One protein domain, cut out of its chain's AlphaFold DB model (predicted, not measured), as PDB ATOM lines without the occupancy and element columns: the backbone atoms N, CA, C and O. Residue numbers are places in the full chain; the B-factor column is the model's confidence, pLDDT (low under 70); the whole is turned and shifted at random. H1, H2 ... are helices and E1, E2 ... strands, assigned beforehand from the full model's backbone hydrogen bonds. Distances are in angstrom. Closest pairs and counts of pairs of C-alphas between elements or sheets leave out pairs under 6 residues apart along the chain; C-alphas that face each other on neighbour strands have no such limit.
ATOM      1  N   LEU A  25     140.433 107.346 161.862       82.56
ATOM      2  CA  LEU A  25     139.960 106.112 162.508       82.56
ATOM      3  C   LEU A  25     141.003 104.975 162.509       82.56
ATOM      4  O   LEU A  25     141.074 104.199 163.461       82.56
ATOM      5  N   MET A  26     141.777 104.820 161.430       84.75
ATOM      6  CA  MET A  26     142.826 103.793 161.365       84.75
ATOM      7  C   MET A  26     143.972 104.131 162.315       84.75
ATOM      8  O   MET A  26     144.432 103.257 163.044       84.75
ATOM      9  N   THR A  27     144.385 105.398 162.330       84.62
ATOM     10  CA  THR A  27     145.425 105.901 163.228       84.62
ATOM     11  C   THR A  27     145.005 105.766 164.691       84.62
ATOM     12  O   THR A  27     145.791 105.289 165.501       84.62
ATOM     13  N   GLU A  28     143.757 106.097 165.027       83.56
ATOM     14  CA  GLU A  28     143.203 105.936 166.378       83.56
ATOM     15  C   GLU A  28     143.206 104.476 166.830       83.56
ATOM     16  O   GLU A  28     143.644 104.175 167.935       83.56
ATOM     17  N   ARG A  29     142.803 103.541 165.962       87.06
ATOM     18  CA  ARG A  29     142.867 102.104 166.276       87.06
ATOM     19  C   ARG A  29     144.294 101.607 166.487       87.06
ATOM     20  O   ARG A  29     144.513 100.757 167.346       87.06
ATOM     21  N   ALA A  30     145.243 102.105 165.695       88.81
ATOM     22  CA  ALA A  30     146.651 101.775 165.867       88.81
ATOM     23  C   ALA A  30     147.155 102.298 167.218       88.81
ATOM     24  O   ALA A  30     147.680 101.524 168.010       88.81
ATOM     25  N   LEU A  31     146.896 103.570 167.526       87.62
ATOM     26  CA  LEU A  31     147.213 104.188 168.814       87.62
ATOM     27  C   LEU A  31     146.622 103.420 169.996       87.62
ATOM     28  O   LEU A  31     147.352 103.094 170.925       87.62
ATOM     29  N   ASP A  32     145.342 103.054 169.942       87.12
ATOM     30  CA  ASP A  32     144.692 102.250 170.982       87.12
ATOM     31  C   ASP A  32     145.392 100.901 171.194       87.12
ATOM     32  O   ASP A  32     145.520 100.431 172.326       87.12
ATOM     33  N   ALA A  33     145.840 100.251 170.117       91.19
ATOM     34  CA  ALA A  33     146.565  98.988 170.207       91.19
ATOM     35  C   ALA A  33     147.961  99.165 170.826       91.19
ATOM     36  O   ALA A  33     148.383  98.315 171.614       91.19
ATOM     37  N   ILE A  34     148.641 100.267 170.503       91.38
ATOM     38  CA  ILE A  34     149.960 100.625 171.042       91.38
ATOM     39  C   ILE A  34     149.844 100.944 172.535       91.38
ATOM     40  O   ILE A  34     150.506 100.314 173.358       91.38
ATOM     41  N   LEU A  35     148.919 101.831 172.911       90.25
ATOM     42  CA  LEU A  35     148.691 102.282 174.289       90.25
ATOM     43  C   LEU A  35     148.309 101.157 175.263       90.25
ATOM     44  O   LEU A  35     148.475 101.305 176.469       90.25
ATOM     45  N   ARG A  36     147.817 100.015 174.767       91.94
ATOM     46  CA  ARG A  36     147.561  98.815 175.587       91.94
ATOM     47  C   ARG A  36     148.828  98.047 175.967       91.94
ATOM     48  O   ARG A  36     148.764  97.181 176.834       91.94
ATOM     49  N   ARG A  37     149.943  98.297 175.280       90.94
ATOM     50  CA  ARG A  37     151.207  97.556 175.416       90.94
ATOM     51  C   ARG A  37     152.306  98.390 176.057       90.94
ATOM     52  O   ARG A  37     153.153  97.825 176.744       90.94
ATOM     53  N   ILE A  38     152.273  99.702 175.839       93.62
ATOM     54  CA  ILE A  38     153.291 100.629 176.328       93.62
ATOM     55  C   ILE A  38     152.789 101.460 177.511       93.62
ATOM     56  O   ILE A  38     151.593 101.689 177.691       93.62
ATOM     57  N   ARG A  39     153.730 101.974 178.298       94.38
ATOM     58  CA  ARG A  39     153.506 103.007 179.310       94.38
ATOM     59  C   ARG A  39     153.979 104.358 178.779       94.38
ATOM     60  O   ARG A  39     155.049 104.436 178.190       94.38
ATOM     61  N   LEU A  40     153.224 105.422 179.045       94.19
ATOM     62  CA  LEU A  40     153.653 106.794 178.760       94.19
ATOM     63  C   LEU A  40     154.225 107.461 180.009       94.19
ATOM     64  O   LEU A  40     153.628 107.368 181.086       94.19
ATOM     65  N   ASP A  41     155.334 108.181 179.860       93.88
ATOM     66  CA  ASP A  41     155.928 108.961 180.944       93.88
ATOM     67  C   ASP A  41     156.374 110.354 180.468       93.88
ATOM     68  O   ASP A  41     157.136 110.491 179.515       93.88
ATOM     69  N   TYR A  42     155.897 111.387 181.168       93.62
ATOM     70  CA  TYR A  42     156.127 112.806 180.867       93.62
ATOM     71  C   TYR A  42     157.022 113.494 181.908       93.62
ATOM     72  O   TYR A  42     156.972 114.710 182.074       93.62
ATOM     73  N   ARG A  43     157.749 112.739 182.741       92.25
ATOM     74  CA  ARG A  43     158.449 113.288 183.920       92.25
ATOM     75  C   ARG A  43     159.908 113.661 183.671       92.25
ATOM     76  O   ARG A  43     160.563 114.097 184.627       92.25
ATOM     77  N   TYR A  44     160.411 113.458 182.460       91.19
ATOM     78  CA  TYR A  44     161.829 113.519 182.119       91.19
ATOM     79  C   TYR A  44     162.108 114.554 181.024       91.19
ATOM     80  O   TYR A  44     161.209 114.940 180.279       91.19
ATOM     81  N   ASP A  45     163.355 115.015 180.977       89.69
ATOM     82  CA  ASP A  45     163.915 115.789 179.873       89.69
ATOM     83  C   ASP A  45     164.348 114.799 178.788       89.69
ATOM     84  O   ASP A  45     165.220 113.959 179.035       89.69
ATOM     85  N   ILE A  46     163.736 114.886 177.611       89.56
ATOM     86  CA  ILE A  46     163.975 113.971 176.497       89.56
ATOM     87  C   ILE A  46     164.458 114.794 175.305       89.56
ATOM     88  O   ILE A  46     163.687 115.575 174.734       89.56
ATOM     89  N   PRO A  47     165.738 114.660 174.914       85.81
ATOM     90  CA  PRO A  47     166.226 115.320 173.716       85.81
ATOM     91  C   PRO A  47     165.415 114.872 172.497       85.81
ATOM     92  O   PRO A  47     165.037 113.709 172.402       85.81
ATOM     93  N   TYR A  48     165.158 115.808 171.582       85.75
ATOM     94  CA  TYR A  48     164.283 115.618 170.416       85.75
ATOM     95  C   TYR A  48     162.811 115.290 170.737       85.75
ATOM     96  O   TYR A  48     162.098 114.796 169.874       85.75
ATOM     97  N   LEU A  49     162.313 115.684 171.918       91.25
ATOM     98  CA  LEU A  49     160.895 115.665 172.332       91.25
ATOM     99  C   LEU A  49     160.328 114.312 172.754       91.25
ATOM    100  O   LEU A  49     159.431 114.297 173.600       91.25
ATOM    101  N   ALA A  50     160.811 113.208 172.197       93.25
ATOM    102  CA  ALA A  50     160.363 111.870 172.556       93.25
ATOM    103  C   ALA A  50     161.466 110.822 172.376       93.25
ATOM    104  O   ALA A  50     162.517 111.088 171.796       93.25
ATOM    105  N   GLY A  51     161.235 109.655 172.968       93.06
ATOM    106  CA  GLY A  51     162.080 108.478 172.826       93.06
ATOM    107  C   GLY A  51     161.476 107.281 173.552       93.06
ATOM    108  O   GLY A  51     160.466 107.400 174.249       93.06
ATOM    109  N   TYR A  52     162.108 106.121 173.438       93.94
ATOM    110  CA  TYR A  52     161.648 104.875 174.057       93.94
ATOM    111  C   TYR A  52     162.682 104.272 175.009       93.94
ATOM    112  O   TYR A  52     163.890 104.494 174.896       93.94
ATOM    113  N   SER A  53     162.203 103.473 175.962       93.56
ATOM    114  CA  SER A  53     163.057 102.621 176.786       93.56
ATOM    115  C   SER A  53     163.760 101.559 175.934       93.56
ATOM    116  O   SER A  53     163.281 101.159 174.872       93.56
ATOM    117  N   GLN A  54     164.886 101.036 176.421       89.88
ATOM    118  CA  GLN A  54     165.649  99.981 175.739       89.88
ATOM    119  C   GLN A  54     164.802  98.743 175.391       89.88
ATOM    120  O   GLN A  54     165.020  98.127 174.346       89.88
ATOM    121  N   ASP A  55     163.826  98.399 176.239       90.44
ATOM    122  CA  ASP A  55     162.898  97.279 176.041       90.44
ATOM    123  C   ASP A  55     161.644  97.634 175.219       90.44
ATOM    124  O   ASP A  55     160.808  96.760 174.985       90.44
ATOM    125  N   GLY A  56     161.491  98.899 174.808       89.75
ATOM    126  CA  GLY A  56     160.355  99.400 174.032       89.75
ATOM    127  C   GLY A  56     159.029  99.475 174.797       89.75
ATOM    128  O   GLY A  56     157.996  99.747 174.194       89.75
ATOM    129  N   LYS A  57     159.005  99.230 176.116       93.75
ATOM    130  CA  LYS A  57     157.756  99.205 176.901       93.75
ATOM    131  C   LYS A  57     157.351 100.557 177.470       93.75
ATOM    132  O   LYS A  57     156.209 100.704 177.905       93.75
ATOM    133  N   THR A  58     158.257 101.526 177.518       95.38
ATOM    134  CA  THR A  58     157.953 102.891 177.954       95.38
ATOM    135  C   THR A  58     158.288 103.864 176.835       95.38
ATOM    136  O   THR A  58     159.419 103.887 176.361       95.38
ATOM    137  N   VAL A  59     157.315 104.684 176.442       95.56
ATOM    138  CA  VAL A  59     157.543 105.860 175.600       95.56
ATOM    139  C   VAL A  59     157.626 107.081 176.504       95.56
ATOM    140  O   VAL A  59     156.724 107.363 177.301       95.56
ATOM    141  N   TYR A  60     158.735 107.792 176.379       95.12
ATOM    142  CA  TYR A  60     159.023 109.025 177.080       95.12
ATOM    143  C   TYR A  60     158.685 110.212 176.188       95.12
ATOM    144  O   TYR A  60     159.102 110.268 175.036       95.12
ATOM    145  N   ILE A  61     157.950 111.176 176.734       94.75
ATOM    146  CA  ILE A  61     157.681 112.460 176.085       94.75
ATOM    147  C   ILE A  61     158.262 113.552 176.979       94.75
ATOM    148  O   ILE A  61     158.097 113.516 178.200       94.75
ATOM    149  N   ASP A  62     158.953 114.516 176.379       93.25
ATOM    150  CA  ASP A  62     159.602 115.592 177.114       93.25
ATOM    151  C   ASP A  62     158.593 116.372 177.972       93.25
ATOM    152  O   ASP A  62     157.529 116.800 177.513       93.25
ATOM    153  N   ARG A  63     158.939 116.581 179.244       91.50
ATOM    154  CA  ARG A  63     158.065 117.234 180.229       91.50
ATOM    155  C   ARG A  63     157.729 118.695 179.915       91.50
ATOM    156  O   ARG A  63     156.766 119.226 180.469       91.50
ATOM    157  N   HIS A  64     158.541 119.367 179.102       90.69
ATOM    158  CA  HIS A  64     158.350 120.760 178.706       90.69
ATOM    159  C   HIS A  64     157.547 120.890 177.407       90.69
ATOM    160  O   HIS A  64     157.157 122.006 177.038       90.69
ATOM    161  N   LEU A  65     157.266 119.775 176.725       91.56
ATOM    162  CA  LEU A  65     156.405 119.759 175.556       91.56
ATOM    163  C   LEU A  65     154.933 119.956 175.976       91.56
ATOM    164  O   LEU A  65     154.413 119.221 176.821       91.56
ATOM    165  N   PRO A  66     154.207 120.927 175.391       93.19
ATOM    166  CA  PRO A  66     152.779 121.067 175.626       93.19
ATOM    167  C   PRO A  66     152.029 119.830 175.142       93.19
ATOM    168  O   PRO A  66     152.246 119.355 174.029       93.19
ATOM    169  N   LYS A  67     151.062 119.370 175.940       92.81
ATOM    170  CA  LYS A  67     150.212 118.217 175.594       92.81
ATOM    171  C   LYS A  67     149.410 118.429 174.312       92.81
ATOM    172  O   LYS A  67     149.099 117.474 173.606       92.81
ATOM    173  N   SER A  68     149.069 119.680 174.018       93.50
ATOM    174  CA  SER A  68     148.272 120.048 172.860       93.50
ATOM    175  C   SER A  68     148.691 121.391 172.285       93.50
ATOM    176  O   SER A  68     149.195 122.257 173.004       93.50
ATOM    177  N   PHE A  69     148.377 121.603 171.014       93.31
ATOM    178  CA  PHE A  69     148.465 122.903 170.356       93.31
ATOM    179  C   PHE A  69     147.152 123.239 169.651       93.31
ATOM    180  O   PHE A  69     146.306 122.370 169.437       93.31
ATOM    181  N   VAL A  70     146.958 124.516 169.326       92.75
ATOM    182  CA  VAL A  70     145.759 124.982 168.625       92.75
ATOM    183  C   VAL A  70     146.062 125.095 167.134       92.75
ATOM    184  O   VAL A  70     146.924 125.879 166.743       92.75
ATOM    185  N   ASP A  71     145.317 124.360 166.309       90.62
ATOM    186  CA  ASP A  71     145.330 124.482 164.850       90.62
ATOM    187  C   ASP A  71     143.921 124.795 164.343       90.62
ATOM    188  O   ASP A  71     142.976 124.033 164.564       90.62
ATOM    189  N   ARG A  72     143.762 125.945 163.675       89.69
ATOM    190  CA  ARG A  72     142.477 126.410 163.107       89.69
ATOM    191  C   ARG A  72     141.308 126.357 164.106       89.69
ATOM    192  O   ARG A  72     140.207 125.936 163.764       89.69
ATOM    193  N   GLY A  73     141.564 126.748 165.357       88.88
ATOM    194  CA  GLY A  73     140.567 126.759 166.436       88.88
ATOM    195  C   GLY A  73     140.288 125.397 167.085       88.88
ATOM    196  O   GLY A  73     139.473 125.328 167.999       88.88
ATOM    197  N   ARG A  74     140.965 124.320 166.663       91.31
ATOM    198  CA  ARG A  74     140.875 122.989 167.283       91.31
ATOM    199  C   ARG A  74     142.078 122.742 168.181       91.31
ATOM    200  O   ARG A  74     143.199 123.059 167.791       91.31
ATOM    201  N   GLN A  75     141.859 122.145 169.350       92.81
ATOM    202  CA  GLN A  75     142.951 121.604 170.159       92.81
ATOM    203  C   GLN A  75     143.351 120.231 169.619       92.81
ATOM    204  O   GLN A  75     142.504 119.355 169.464       92.81
ATOM    205  N   ILE A  76     144.637 120.065 169.324       92.12
ATOM    206  CA  ILE A  76     145.223 118.837 168.794       92.12
ATOM    207  C   ILE A  76     146.222 118.309 169.817       92.12
ATOM    208  O   ILE A  76     147.140 119.032 170.203       92.12
ATOM    209  N   GLU A  77     146.052 117.060 170.242       92.88
ATOM    210  CA  GLU A  77     146.985 116.381 171.141       92.88
ATOM    211  C   GLU A  77     148.261 115.980 170.390       92.88
ATOM    212  O   GLU A  77     148.200 115.353 169.334       92.88
ATOM    213  N   VAL A  78     149.421 116.349 170.932       92.62
ATOM    214  CA  VAL A  78     150.727 116.147 170.278       92.62
ATOM    215  C   VAL A  78     151.238 114.725 170.484       92.62
ATOM    216  O   VAL A  78     151.785 114.123 169.561       92.62
ATOM    217  N   ALA A  79     151.026 114.181 171.686       92.62
ATOM    218  CA  ALA A  79     151.555 112.889 172.112       92.62
ATOM    219  C   ALA A  79     151.195 111.753 171.150       92.62
ATOM    220  O   ALA A  79     152.009 110.874 170.894       92.62
ATOM    221  N   ARG A  80     149.995 111.801 170.568       93.44
ATOM    222  CA  ARG A  80     149.485 110.757 169.678       93.44
ATOM    223  C   ARG A  80     150.342 110.545 168.423       93.44
ATOM    224  O   ARG A  80     150.424 109.429 167.924       93.44
ATOM    225  N   TYR A  81     150.987 111.593 167.919       95.25
ATOM    226  CA  TYR A  81     151.848 111.491 166.740       95.25
ATOM    227  C   TYR A  81     153.222 110.932 167.112       95.25
ATOM    228  O   TYR A  81     153.692 109.999 166.466       95.25
ATOM    229  N   LEU A  82     153.785 111.416 168.222       95.44
ATOM    230  CA  LEU A  82     155.054 110.935 168.765       95.44
ATOM    231  C   LEU A  82     154.984 109.450 169.126       95.44
ATOM    232  O   LEU A  82     155.841 108.681 168.728       95.44
ATOM    233  N   ILE A  83     153.919 109.006 169.797       95.00
ATOM    234  CA  ILE A  83     153.742 107.595 170.174       95.00
ATOM    235  C   ILE A  83     153.754 106.677 168.950       95.00
ATOM    236  O   ILE A  83     154.348 105.601 168.990       95.00
ATOM    237  N   LEU A  84     153.099 107.096 167.864       95.50
ATOM    238  CA  LEU A  84     153.108 106.335 166.620       95.50
ATOM    239  C   LEU A  84     154.509 106.305 165.999       95.50
ATOM    240  O   LEU A  84     154.922 105.250 165.522       95.50
ATOM    241  N   HIS A  85     155.220 107.438 166.005       96.38
ATOM    242  CA  HIS A  85     156.603 107.525 165.532       96.38
ATOM    243  C   HIS A  85     157.503 106.553 166.303       96.38
ATOM    244  O   HIS A  85     158.091 105.660 165.695       96.38
ATOM    245  N   GLU A  86     157.530 106.665 167.632       95.69
ATOM    246  CA  GLU A  86     158.386 105.848 168.499       95.69
ATOM    247  C   GLU A  86     158.121 104.346 168.325       95.69
ATOM    248  O   GLU A  86     159.056 103.563 168.158       95.69
ATOM    249  N   GLU A  87     156.852 103.924 168.305       95.56
ATOM    250  CA  GLU A  87     156.512 102.503 168.166       95.56
ATOM    251  C   GLU A  87     156.910 101.944 166.794       95.56
ATOM    252  O   GLU A  87     157.437 100.830 166.704       95.56
ATOM    253  N   VAL A  88     156.646 102.686 165.710       95.69
ATOM    254  CA  VAL A  88     156.999 102.245 164.353       95.69
ATOM    255  C   VAL A  88     158.512 102.127 164.227       95.69
ATOM    256  O   VAL A  88     159.001 101.108 163.737       95.69
ATOM    257  N   GLU A  89     159.252 103.127 164.701       95.38
ATOM    258  CA  GLU A  89     160.712 103.118 164.674       95.38
ATOM    259  C   GLU A  89     161.272 101.927 165.461       95.38
ATOM    260  O   GLU A  89     162.006 101.098 164.910       95.38
ATOM    261  N   LYS A  90     160.855 101.781 166.725       94.31
ATOM    262  CA  LYS A  90     161.320 100.719 167.619       94.31
ATOM    263  C   LYS A  90     160.982  99.330 167.090       94.31
ATOM    264  O   LYS A  90     161.832  98.442 167.121       94.31
ATOM    265  N   THR A  91     159.783  99.138 166.539       94.31
ATOM    266  CA  THR A  91     159.365  97.853 165.958       94.31
ATOM    267  C   THR A  91     160.225  97.473 164.756       94.31
ATOM    268  O   THR A  91     160.656  96.324 164.650       94.31
ATOM    269  N   LEU A  92     160.506  98.417 163.853       94.38
ATOM    270  CA  LEU A  92     161.346  98.160 162.681       94.38
ATOM    271  C   LEU A  92     162.785  97.806 163.078       94.38
ATOM    272  O   LEU A  92     163.393  96.925 162.470       94.38
ATOM    273  N   ILE A  93     163.321  98.454 164.111       92.00
ATOM    274  CA  ILE A  93     164.665  98.165 164.621       92.00
ATOM    275  C   ILE A  93     164.694  96.803 165.321       92.00
ATOM    276  O   ILE A  93     165.507  95.951 164.970       92.00
ATOM    277  N   ASP A  94     163.811  96.568 166.289       92.00
ATOM    278  CA  ASP A  94     163.904  95.393 167.161       92.00
ATOM    279  C   ASP A  94     163.420  94.106 166.486       92.00
ATOM    280  O   ASP A  94     164.008  93.047 166.699       92.00
ATOM    281  N   GLN A  95     162.355  94.171 165.681       93.31
ATOM    282  CA  GLN A  95     161.765  92.973 165.071       93.31
ATOM    283  C   GLN A  95     162.399  92.626 163.727       93.31
ATOM    284  O   GLN A  95     162.434  91.455 163.352       93.31
ATOM    285  N   LEU A  96     162.876  93.629 162.985       93.00
ATOM    286  CA  LEU A  96     163.374  93.446 161.620       93.00
ATOM    287  C   LEU A  96     164.859  93.797 161.462       93.00
ATOM    288  O   LEU A  96     165.417  93.581 160.388       93.00
ATOM    289  N   GLY A  97     165.511  94.325 162.505       90.38
ATOM    290  CA  GLY A  97     166.931  94.673 162.465       90.38
ATOM    291  C   GLY A  97     167.249  95.836 161.526       90.38
ATOM    292  O   GLY A  97     168.369  95.910 161.018       90.38
ATOM    293  N   LEU A  98     166.282  96.717 161.238       90.31
ATOM    294  CA  LEU A  98     166.529  97.857 160.357       90.31
ATOM    295  C   LEU A  98     167.538  98.820 160.984       90.31
ATOM    296  O   LEU A  98     167.552  99.060 162.190       90.31
ATOM    297  N   HIS A  99     168.347  99.429 160.119       87.94
ATOM    298  CA  HIS A  99     169.189 100.551 160.505       87.94
ATOM    299  C   HIS A  99     168.315 101.716 160.992       87.94
ATOM    300  O   HIS A  99     167.326 102.047 160.330       87.94
ATOM    301  N   TYR A 100     168.711 102.363 162.095       86.94
ATOM    302  CA  TYR A 100     167.956 103.451 162.728       86.94
ATOM    303  C   TYR A 100     167.513 104.506 161.714       86.94
ATOM    304  O   TYR A 100     166.326 104.767 161.596       86.94
ATOM    305  N   LEU A 101     168.431 105.022 160.885       87.56
ATOM    306  CA  LEU A 101     168.103 106.057 159.896       87.56
ATOM    307  C   LEU A 101     166.954 105.664 158.942       87.56
ATOM    308  O   LEU A 101     166.140 106.507 158.573       87.56
ATOM    309  N   HIS A 102     166.864 104.389 158.548       90.12
ATOM    310  CA  HIS A 102     165.771 103.913 157.696       90.12
ATOM    311  C   HIS A 102     164.469 103.758 158.486       90.12
ATOM    312  O   HIS A 102     163.409 104.157 158.002       90.12
ATOM    313  N   ALA A 103     164.548 103.200 159.696       93.25
ATOM    314  CA  ALA A 103     163.399 103.075 160.587       93.25
ATOM    315  C   ALA A 103     162.804 104.454 160.916       93.25
ATOM    316  O   ALA A 103     161.599 104.648 160.767       93.25
ATOM    317  N   HIS A 104     163.662 105.424 161.233       92.31
ATOM    318  CA  HIS A 104     163.313 106.808 161.520       92.31
ATOM    319  C   HIS A 104     162.582 107.463 160.346       92.31
ATOM    320  O   HIS A 104     161.491 108.001 160.505       92.31
ATOM    321  N   GLN A 105     163.118 107.345 159.125       92.88
ATOM    322  CA  GLN A 105     162.466 107.896 157.934       92.88
ATOM    323  C   GLN A 105     161.066 107.314 157.707       92.88
ATOM    324  O   GLN A 105     160.157 108.047 157.317       92.88
ATOM    325  N   ILE A 106     160.875 106.012 157.940       94.69
ATOM    326  CA  ILE A 106     159.560 105.370 157.823       94.69
ATOM    327  C   ILE A 106     158.623 105.859 158.935       94.69
ATOM    328  O   ILE A 106     157.474 106.203 158.646       94.69
ATOM    329  N   ALA A 107     159.113 105.953 160.170       95.69
ATOM    330  CA  ALA A 107     158.364 106.458 161.314       95.69
ATOM    331  C   ALA A 107     157.886 107.904 161.092       95.69
ATOM    332  O   ALA A 107     156.686 108.163 161.192       95.69
ATOM    333  N   THR A 108     158.748 108.803 160.601       95.25
ATOM    334  CA  THR A 108     158.365 110.183 160.251       95.25
ATOM    335  C   THR A 108     157.287 110.227 159.165       95.25
ATOM    336  O   THR A 108     156.419 111.102 159.153       95.25
ATOM    337  N   ARG A 109     157.292 109.282 158.211       95.12
ATOM    338  CA  ARG A 109     156.223 109.193 157.199       95.12
ATOM    339  C   ARG A 109     154.910 108.695 157.793       95.12
ATOM    340  O   ARG A 109     153.860 109.194 157.381       95.12
ATOM    341  N   ALA A 110     154.956 107.768 158.747       94.94
ATOM    342  CA  ALA A 110     153.780 107.324 159.488       94.94
ATOM    343  C   ALA A 110     153.193 108.466 160.337       94.94
ATOM    344  O   ALA A 110     151.990 108.723 160.280       94.94
ATOM    345  N   GLU A 111     154.047 109.219 161.027       95.69
ATOM    346  CA  GLU A 111     153.677 110.412 161.786       95.69
ATOM    347  C   GLU A 111     153.021 111.470 160.888       95.69
ATOM    348  O   GLU A 111     151.908 111.933 161.146       95.69
ATOM    349  N   GLN A 112     153.655 111.800 159.760       95.31
ATOM    350  CA  GLN A 112     153.108 112.755 158.802       95.31
ATOM    351  C   GLN A 112     151.745 112.310 158.255       95.31
ATOM    352  O   GLN A 112     150.859 113.147 158.043       95.31
ATOM    353  N   ALA A 113     151.564 111.011 158.007       93.19
ATOM    354  CA  ALA A 113     150.282 110.465 157.585       93.19
ATOM    355  C   ALA A 113     149.215 110.638 158.679       93.19
ATOM    356  O   ALA A 113     148.109 111.079 158.367       93.19
ATOM    357  N   ALA A 114     149.558 110.392 159.947       93.06
ATOM    358  CA  ALA A 114     148.675 110.599 161.094       93.06
ATOM    359  C   ALA A 114     148.264 112.071 161.274       93.06
ATOM    360  O   ALA A 114     147.075 112.370 161.383       93.06
ATOM    361  N   VAL A 115     149.215 113.007 161.203       94.12
ATOM    362  CA  VAL A 115     148.944 114.456 161.282       94.12
ATOM    363  C   VAL A 115     147.978 114.892 160.173       94.12
ATOM    364  O   VAL A 115     146.994 115.601 160.409       94.12
ATOM    365  N   ARG A 116     148.209 114.424 158.941       92.56
ATOM    366  CA  ARG A 116     147.330 114.724 157.800       92.56
ATOM    367  C   ARG A 116     145.947 114.092 157.950       92.56
ATOM    368  O   ARG A 116     144.965 114.704 157.525       92.56
ATOM    369  N   ALA A 117     145.858 112.906 158.548       89.69
ATOM    370  CA  ALA A 117     144.598 112.215 158.808       89.69
ATOM    371  C   ALA A 117     143.669 113.038 159.719       89.69
ATOM    372  O   ALA A 117     142.463 113.099 159.472       89.69
ATOM    373  N   ASP A 118     144.239 113.777 160.675       89.94
ATOM    374  CA  ASP A 118     143.517 114.696 161.572       89.94
ATOM    375  C   ASP A 118     143.246 116.079 160.937       89.94
ATOM    376  O   ASP A 118     142.735 117.015 161.575       89.94
ATOM    377  N   ARG A 119     143.520 116.203 159.630       91.19
ATOM    378  CA  ARG A 119     143.403 117.427 158.821       91.19
ATOM    379  C   ARG A 119     144.284 118.566 159.327       91.19
ATOM    380  O   ARG A 119     143.951 119.734 159.136       91.19
ATOM    381  N   VAL A 120     145.391 118.222 159.975       93.50
ATOM    382  CA  VAL A 120     146.409 119.171 160.406       93.50
ATOM    383  C   VAL A 120     147.454 119.301 159.302       93.50
ATOM    384  O   VAL A 120     147.838 118.340 158.631       93.50
ATOM    385  N   SER A 121     147.900 120.530 159.072       93.62
ATOM    386  CA  SER A 121     148.976 120.820 158.131       93.62
ATOM    387  C   SER A 121     150.308 120.359 158.715       93.62
ATOM    388  O   SER A 121     150.718 120.836 159.773       93.62
ATOM    389  N   TRP A 122     151.019 119.480 157.998       94.62
ATOM    390  CA  TRP A 122     152.352 119.022 158.410       94.62
ATOM    391  C   TRP A 122     153.296 120.190 158.698       94.62
ATOM    392  O   TRP A 122     154.017 120.166 159.681       94.62
ATOM    393  N   ARG A 123     153.247 121.248 157.882       94.56
ATOM    394  CA  ARG A 123     154.093 122.433 158.063       94.56
ATOM    395  C   ARG A 123     153.805 123.164 159.373       94.56
ATOM    396  O   ARG A 123     154.714 123.722 159.975       94.56
ATOM    397  N   ASP A 124     152.539 123.231 159.776       93.62
ATOM    398  CA  ASP A 124     152.153 123.935 161.000       93.62
ATOM    399  C   ASP A 124     152.496 123.104 162.238       93.62
ATOM    400  O   ASP A 124     152.992 123.659 163.218       93.62
ATOM    401  N   TYR A 125     152.322 121.783 162.142       95.81
ATOM    402  CA  TYR A 125     152.777 120.826 163.141       95.81
ATOM    403  C   TYR A 125     154.304 120.844 163.309       95.81
ATOM    404  O   TYR A 125     154.789 121.120 164.399       95.81
ATOM    405  N   ASP A 126     155.067 120.657 162.230       94.50
ATOM    406  CA  ASP A 126     156.533 120.651 162.256       94.50
ATOM    407  C   ASP A 126     157.084 121.976 162.798       94.50
ATOM    408  O   ASP A 126     157.889 121.989 163.724       94.50
ATOM    409  N   ARG A 127     156.554 123.125 162.353       93.19
ATOM    410  CA  ARG A 127     156.945 124.432 162.909       93.19
ATOM    411  C   ARG A 127     156.695 124.529 164.419       93.19
ATOM    412  O   ARG A 127     157.488 125.158 165.124       93.19
ATOM    413  N   PHE A 128     155.595 123.961 164.913       94.19
ATOM    414  CA  PHE A 128     155.327 123.888 166.347       94.19
ATOM    415  C   PHE A 128     156.363 123.002 167.051       94.19
ATOM    416  O   PHE A 128     156.962 123.460 168.020       94.19
ATOM    417  N   MET A 129     156.639 121.803 166.534       93.44
ATOM    418  CA  MET A 129     157.605 120.861 167.112       93.44
ATOM    419  C   MET A 129     159.026 121.443 167.147       93.44
ATOM    420  O   MET A 129     159.649 121.480 168.208       93.44
ATOM    421  N   GLN A 130     159.503 122.019 166.040       91.19
ATOM    422  CA  GLN A 130     160.842 122.617 165.927       91.19
ATOM    423  C   GLN A 130     161.106 123.722 166.960       91.19
ATOM    424  O   GLN A 130     162.231 123.885 167.437       91.19
ATOM    425  N   LYS A 131     160.067 124.466 167.367       91.50
ATOM    426  CA  LYS A 131     160.178 125.463 168.444       91.50
ATOM    427  C   LYS A 131     160.620 124.822 169.762       91.50
ATOM    428  O   LYS A 131     161.405 125.424 170.494       91.50
ATOM    429  N   TYR A 132     160.103 123.633 170.067       89.81
ATOM    430  CA  TYR A 132     160.435 122.901 171.285       89.81
ATOM    431  C   TYR A 132     161.732 122.116 171.139       89.81
ATOM    432  O   TYR A 132     162.517 122.146 172.077       89.81
ATOM    433  N   VAL A 133     162.013 121.526 169.968       86.56
ATOM    434  CA  VAL A 133     163.309 120.873 169.695       86.56
ATOM    435  C   VAL A 133     164.452 121.840 169.989       86.56
ATOM    436  O   VAL A 133     165.343 121.526 170.773       86.56
ATOM    437  N   LYS A 134     164.384 123.055 169.433       81.81
ATOM    438  CA  LYS A 134     165.403 124.082 169.662       81.81
ATOM    439  C   LYS A 134     165.503 124.467 171.137       81.81
ATOM    440  O   LYS A 134     166.590 124.483 171.701       81.81
ATOM    441  N   ARG A 135     164.362 124.737 171.777       82.38
ATOM    442  CA  ARG A 135     164.317 125.135 173.190       82.38
ATOM    443  C   ARG A 135     164.925 124.074 174.110       82.38
ATOM    444  O   ARG A 135     165.710 124.420 174.982       82.38
ATOM    445  N   ILE A 136     164.568 122.806 173.918       79.75
ATOM    446  CA  ILE A 136     165.037 121.687 174.744       79.75
ATOM    447  C   ILE A 136     166.510 121.374 174.456       79.75
ATOM    448  O   ILE A 136     167.252 121.070 175.385       79.75
ATOM    449  N   GLY A 137     166.958 121.519 173.203       70.12
ATOM    450  CA  GLY A 137     168.378 121.416 172.845       70.12
ATOM    451  C   GLY A 137     169.250 122.484 173.521       70.12
ATOM    452  O   GLY A 137     170.351 122.182 173.995       70.12
ATOM    453  N   ASP A 138     168.730 123.711 173.629       67.62
ATOM    454  CA  ASP A 138     169.393 124.837 174.299       67.62
ATOM    455  C   ASP A 138     169.355 124.712 175.844       67.62
ATOM    456  O   ASP A 138     170.243 125.212 176.543       67.62
ATOM    457  N   GLU A 139     168.352 124.030 176.410       63.62
ATOM    458  CA  GLU A 139     168.204 123.816 177.854       63.62
ATOM    459  C   GLU A 139     169.205 122.782 178.418       63.62
ATOM    460  O   GLU A 139     169.647 121.838 177.760       63.62
ATOM    461  N   ARG A 140     169.595 122.942 179.693       65.44
ATOM    462  CA  ARG A 140     170.440 121.957 180.393       65.44
ATOM    463  C   ARG A 140     169.576 120.764 180.807       65.44
ATOM    464  O   ARG A 140     168.781 120.912 181.728       65.44
ATOM    465  N   LEU A 141     169.778 119.607 180.172       78.88
ATOM    466  CA  LEU A 141     169.261 118.306 180.616       78.88
ATOM    467  C   LEU A 141     169.543 118.119 182.112       78.88
ATOM    468  O   LEU A 141     170.702 118.151 182.530       78.88
ATOM    469  N   LYS A 142     168.490 117.973 182.918       81.62
ATOM    470  CA  LYS A 142     168.593 117.779 184.374       81.62
ATOM    471  C   LYS A 142     168.140 116.395 184.797       81.62
ATOM    472  O   LYS A 142     168.584 115.917 185.833       81.62
ATOM    473  N   LYS A 143     167.207 115.800 184.054       85.12
ATOM    474  CA  LYS A 143     166.545 114.564 184.453       85.12
ATOM    475  C   LYS A 143     166.268 113.685 183.241       85.12
ATOM    476  O   LYS A 143     165.206 113.797 182.642       85.12
ATOM    477  N   VAL A 144     167.198 112.795 182.917       86.06
ATOM    478  CA  VAL A 144     167.061 111.831 181.812       86.06
ATOM    479  C   VAL A 144     166.731 110.445 182.391       86.06
ATOM    480  O   VAL A 144     167.271 110.113 183.451       86.06
ATOM    481  N   PRO A 145     165.842 109.639 181.772       88.44
ATOM    482  CA  PRO A 145     165.577 108.279 182.234       88.44
ATOM    483  C   PRO A 145     166.845 107.420 182.162       88.44
ATOM    484  O   PRO A 145     167.674 107.587 181.265       88.44
ATOM    485  N   ASP A 146     167.007 106.493 183.099       87.12
ATOM    486  CA  ASP A 146     168.151 105.579 183.168       87.12
ATOM    487  C   ASP A 146     168.122 104.504 182.068       87.12
ATOM    488  O   ASP A 146     169.170 104.046 181.612       87.12
ATOM    489  N   ASP A 147     166.927 104.137 181.610       90.62
ATOM    490  CA  ASP A 147     166.675 103.103 180.608       90.62
ATOM    491  C   ASP A 147     166.354 103.645 179.204       90.62
ATOM    492  O   ASP A 147     165.980 102.856 178.334       90.62
ATOM    493  N   LEU A 148     166.502 104.955 178.963       89.06
ATOM    494  CA  LEU A 148     166.312 105.559 177.638       89.06
ATOM    495  C   LEU A 148     167.277 104.920 176.622       89.06
ATOM    496  O   LEU A 148     168.472 104.760 176.896       89.06
ATOM    497  N   ASP A 149     166.769 104.530 175.450       86.00
ATOM    498  CA  ASP A 149     167.610 103.982 174.386       86.00
ATOM    499  C   ASP A 149     168.439 105.104 173.745       86.00
ATOM    500  O   ASP A 149     167.913 106.112 173.278       86.00
ATOM    501  N   PHE A 150     169.764 104.937 173.737       82.31
ATOM    502  CA  PHE A 150     170.687 105.927 173.187       82.31
ATOM    503  C   PHE A 150     171.112 105.654 171.744       82.31
ATOM    504  O   PHE A 150     171.932 106.407 171.214       82.31
ATOM    505  N   LYS A 151     170.607 104.588 171.105       76.75
ATOM    506  CA  LYS A 151     170.896 104.302 169.691       76.75
ATOM    507  C   LYS A 151     170.634 105.508 168.772       76.75
ATOM    508  O   LYS A 151     171.565 105.829 168.032       76.75
ATOM    509  N   PRO A 152     169.497 106.234 168.880       73.44
ATOM    510  CA  PRO A 152     169.228 107.407 168.039       73.44
ATOM    511  C   PRO A 152     170.373 108.433 168.046       73.44
ATOM    512  O   PRO A 152     170.919 108.801 167.009       73.44
ATOM    513  N   TYR A 153     170.839 108.806 169.241       74.88
ATOM    514  CA  TYR A 153     171.874 109.829 169.422       74.88
ATOM    515  C   TYR A 153     173.274 109.371 168.982       74.88
ATOM    516  O   TYR A 153     174.124 110.189 168.629       74.88
ATOM    517  N   ARG A 154     173.552 108.058 169.020       71.31
ATOM    518  CA  ARG A 154     174.840 107.493 168.571       71.31
ATOM    519  C   ARG A 154     174.972 107.547 167.055       71.31
ATOM    520  O   ARG A 154     176.050 107.884 166.553       71.31
ATOM    521  N   ASP A 155     173.883 107.241 166.362       64.44
ATOM    522  CA  ASP A 155     173.839 107.184 164.904       64.44
ATOM    523  C   ASP A 155     173.810 108.591 164.287       64.44
ATOM    524  O   ASP A 155     174.391 108.800 163.226       64.44
ATOM    525  N   GLU A 156     173.262 109.583 164.998       61.25
ATOM    526  CA  GLU A 156     173.377 111.013 164.658       61.25
ATOM    527  C   GLU A 156     174.730 111.639 165.060       61.25
ATOM    528  O   GLU A 156     174.985 112.815 164.813       61.25
ATOM    529  N   HIS A 157     175.634 110.838 165.637       65.69
ATOM    530  CA  HIS A 157     176.985 111.227 166.059       65.69
ATOM    531  C   HIS A 157     177.043 112.342 167.116       65.69
ATOM    532  O   HIS A 157     178.078 112.998 167.272       65.69
ATOM    533  N   ASP A 158     175.988 112.501 167.915       71.31
ATOM    534  CA  ASP A 158     175.855 113.591 168.881       71.31
ATOM    535  C   ASP A 158     176.548 113.258 170.221       71.31
ATOM    536  O   ASP A 158     175.943 113.028 171.273       71.31
ATOM    537  N   ARG A 159     177.882 113.144 170.172       69.06
ATOM    538  CA  ARG A 159     178.722 112.680 171.298       69.06
ATOM    539  C   ARG A 159     178.621 113.577 172.532       69.06
ATOM    540  O   ARG A 159     178.631 113.072 173.656       69.06
ATOM    541  N   ASP A 160     178.498 114.883 172.324       72.25
ATOM    542  CA  ASP A 160     178.363 115.863 173.403       72.25
ATOM    543  C   ASP A 160     176.994 115.759 174.081       72.25
ATOM    544  O   ASP A 160     176.900 115.832 175.312       72.25
ATOM    545  N   LEU A 161     175.935 115.516 173.300       74.81
ATOM    546  CA  LEU A 161     174.597 115.266 173.822       74.81
ATOM    547  C   LEU A 161     174.565 113.987 174.664       74.81
ATOM    548  O   LEU A 161     174.103 114.025 175.805       74.81
ATOM    549  N   ILE A 162     175.154 112.892 174.173       75.56
ATOM    550  CA  ILE A 162     175.256 111.628 174.921       75.56
ATOM    551  C   ILE A 162     175.976 111.841 176.261       75.56
ATOM    552  O   ILE A 162     175.504 111.378 177.301       75.56
ATOM    553  N   ALA A 163     177.091 112.576 176.270       76.25
ATOM    554  CA  ALA A 163     177.831 112.862 177.498       76.25
ATOM    555  C   ALA A 163     177.010 113.698 178.498       76.25
ATOM    556  O   ALA A 163     177.095 113.485 179.711       76.25
ATOM    557  N   ARG A 164     176.195 114.646 178.014       77.94
ATOM    558  CA  ARG A 164     175.270 115.426 178.854       77.94
ATOM    559  C   ARG A 164     174.144 114.559 179.415       77.94
ATOM    560  O   ARG A 164     173.816 114.707 180.589       77.94
ATOM    561  N   MET A 165     173.591 113.651 178.612       77.06
ATOM    562  CA  MET A 165     172.546 112.718 179.040       77.06
ATOM    563  C   MET A 165     173.049 111.787 180.141       77.06
ATOM    564  O   MET A 165     172.409 111.684 181.181       77.06
ATOM    565  N   GLN A 166     174.233 111.192 179.968       78.06
ATOM    566  CA  GLN A 166     174.846 110.308 180.968       78.06
ATOM    567  C   GLN A 166     175.097 111.005 182.311       78.06
ATOM    568  O   GLN A 166     174.942 110.387 183.357       78.06
ATOM    569  N   LYS A 167     175.447 112.299 182.301       78.31
ATOM    570  CA  LYS A 167     175.607 113.103 183.529       78.31
ATOM    571  C   LYS A 167     174.280 113.445 184.212       78.31
ATOM    572  O   LYS A 167     174.276 113.738 185.400       78.31
ATOM    573  N   ALA A 168     173.185 113.474 183.455       77.56
ATOM    574  CA  ALA A 168     171.843 113.802 183.936       77.56
ATOM    575  C   ALA A 168     171.006 112.558 184.296       77.56
ATOM    576  O   ALA A 168     169.855 112.698 184.720       77.56
ATOM    577  N   GLN A 169     171.560 111.355 184.110       76.69
ATOM    578  CA  GLN A 169     170.976 110.111 184.599       76.69
ATOM    579  C   GLN A 169     171.232 109.960 186.108       76.69
ATOM    580  O   GLN A 169     172.293 110.356 186.594       76.69
TER     581      GLN A 169
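AT A GLANCE: This is residues 25 to 169 of the 186 residues of an uncharacterized protein of Sinobacteraceae bacterium (UniProt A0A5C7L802). A small sheet of three strands, E1 E3 E2, is covered on one face by the helix H2, and H3 folds back beside H2 on the side away from the sheet. H1 and the strand hairpin E4 and E5 lie toward one end of the longest axis, H5 and H6 toward the other, and H4 runs along a further side, meeting H3 at a corner. The printed part has 145 residues with six named helices and five named strands, in the order H1 E1 E2 E3 E4 E5 H2 H3 H4 H5 H6, and its class is mostly helix. The sheet E1 E3 E2 is mixed, and the sheet E4 E5 is antiparallel. The whole is compact, with a radius of gyration of the C-alphas of 14.7 A and spans of 41 by 34 by 25 A.

HOW THE PARTS SIT: In the largest sheet the inner strand E3, residues 58 to 61, has the edge strands E1, residues 39 to 41, and E2, residues 50 to 52, as neighbours. E1 and E3 are parallel at 30 degrees, with N 59 and O 39 2.9 A apart, within hydrogen-bond range. E2 and E3 are a hairpin, antiparallel at 168 degrees, with N 60 and O 51 within hydrogen-bond range at 2.8 A. H2, residues 79 to 96, is on one face of this sheet, an arrangement of two layers, helix over sheet. Its height over the sheet is 8.3 A; it lies over E3 and E2 and runs slantwise to the strands, at 36 degrees to E2 on the local plane. The closest C-alphas of E2 and H2 are those of Gly 51 and Glu 86, 6.3 A apart. H3, residues 100 to 117, is the hub, touching three other helices. H2 and H3 form a helical hairpin and touch, their closest C-alphas those of His 85 and Ala 107 at 4.7 A; they run opposite ways at a tilt of 35.1 degrees, only just steep. H1, residues 25 to 35, touches residues 80 to 87 of H2, closest at the C-alphas of Leu 31 and Leu 84, 6.6 A, with a steep tilt of 69 degrees, only just short of about perpendicular. H4, residues 122 to 138, and H3 touch only at the corner, closest at the C-alphas of Gln 112 and Trp 122, 6.3 A; H4 and H2 are apart. E4, residues 68 to 71, and E5, residues 74 to 77, form a hairpin, antiparallel at 146 degrees, with N 76 and O 69 within hydrogen-bond range at 2.8 A. H5, residues 151 to 155, touches residues 100 to 101 of H3, closest at the C-alphas of Tyr 100 and Pro 152, 6.7 A. H6, residues 159 to 168, and H5 touch only at the corner, closest at the C-alphas of Tyr 153 and Ile 162, 6.7 A. Every O i to N i+4 pair is within hydrogen-bond range in H1, H3, H5 and H6; in H2 it is 13 of 14 and in H4 12 of 13.

IN THESE COORDINATES: From first to last C-alpha, E3 measures 9.8 A, H2 25.1 A, H3 25.3 A, H4 24.0 A, H1 15.2 A and H6 14.4 A. H1 begins at C-alpha 25, (139.960, 106.112, 162.508). H2 begins at C-alpha 79, (151.555, 112.889, 172.112), and H6 ends at C-alpha 168, (171.843, 113.802, 183.936).

THE WHOLE: The two C-alphas farthest apart are those of Leu 25 and Lys 167, 42.0 A. The printed part has no cut. The link from H4 to H5, residues 139 to 150, is long. The mean pLDDT of the printed part is 88.3; residues 138 to 140, 155 to 157 and 159 are under 70.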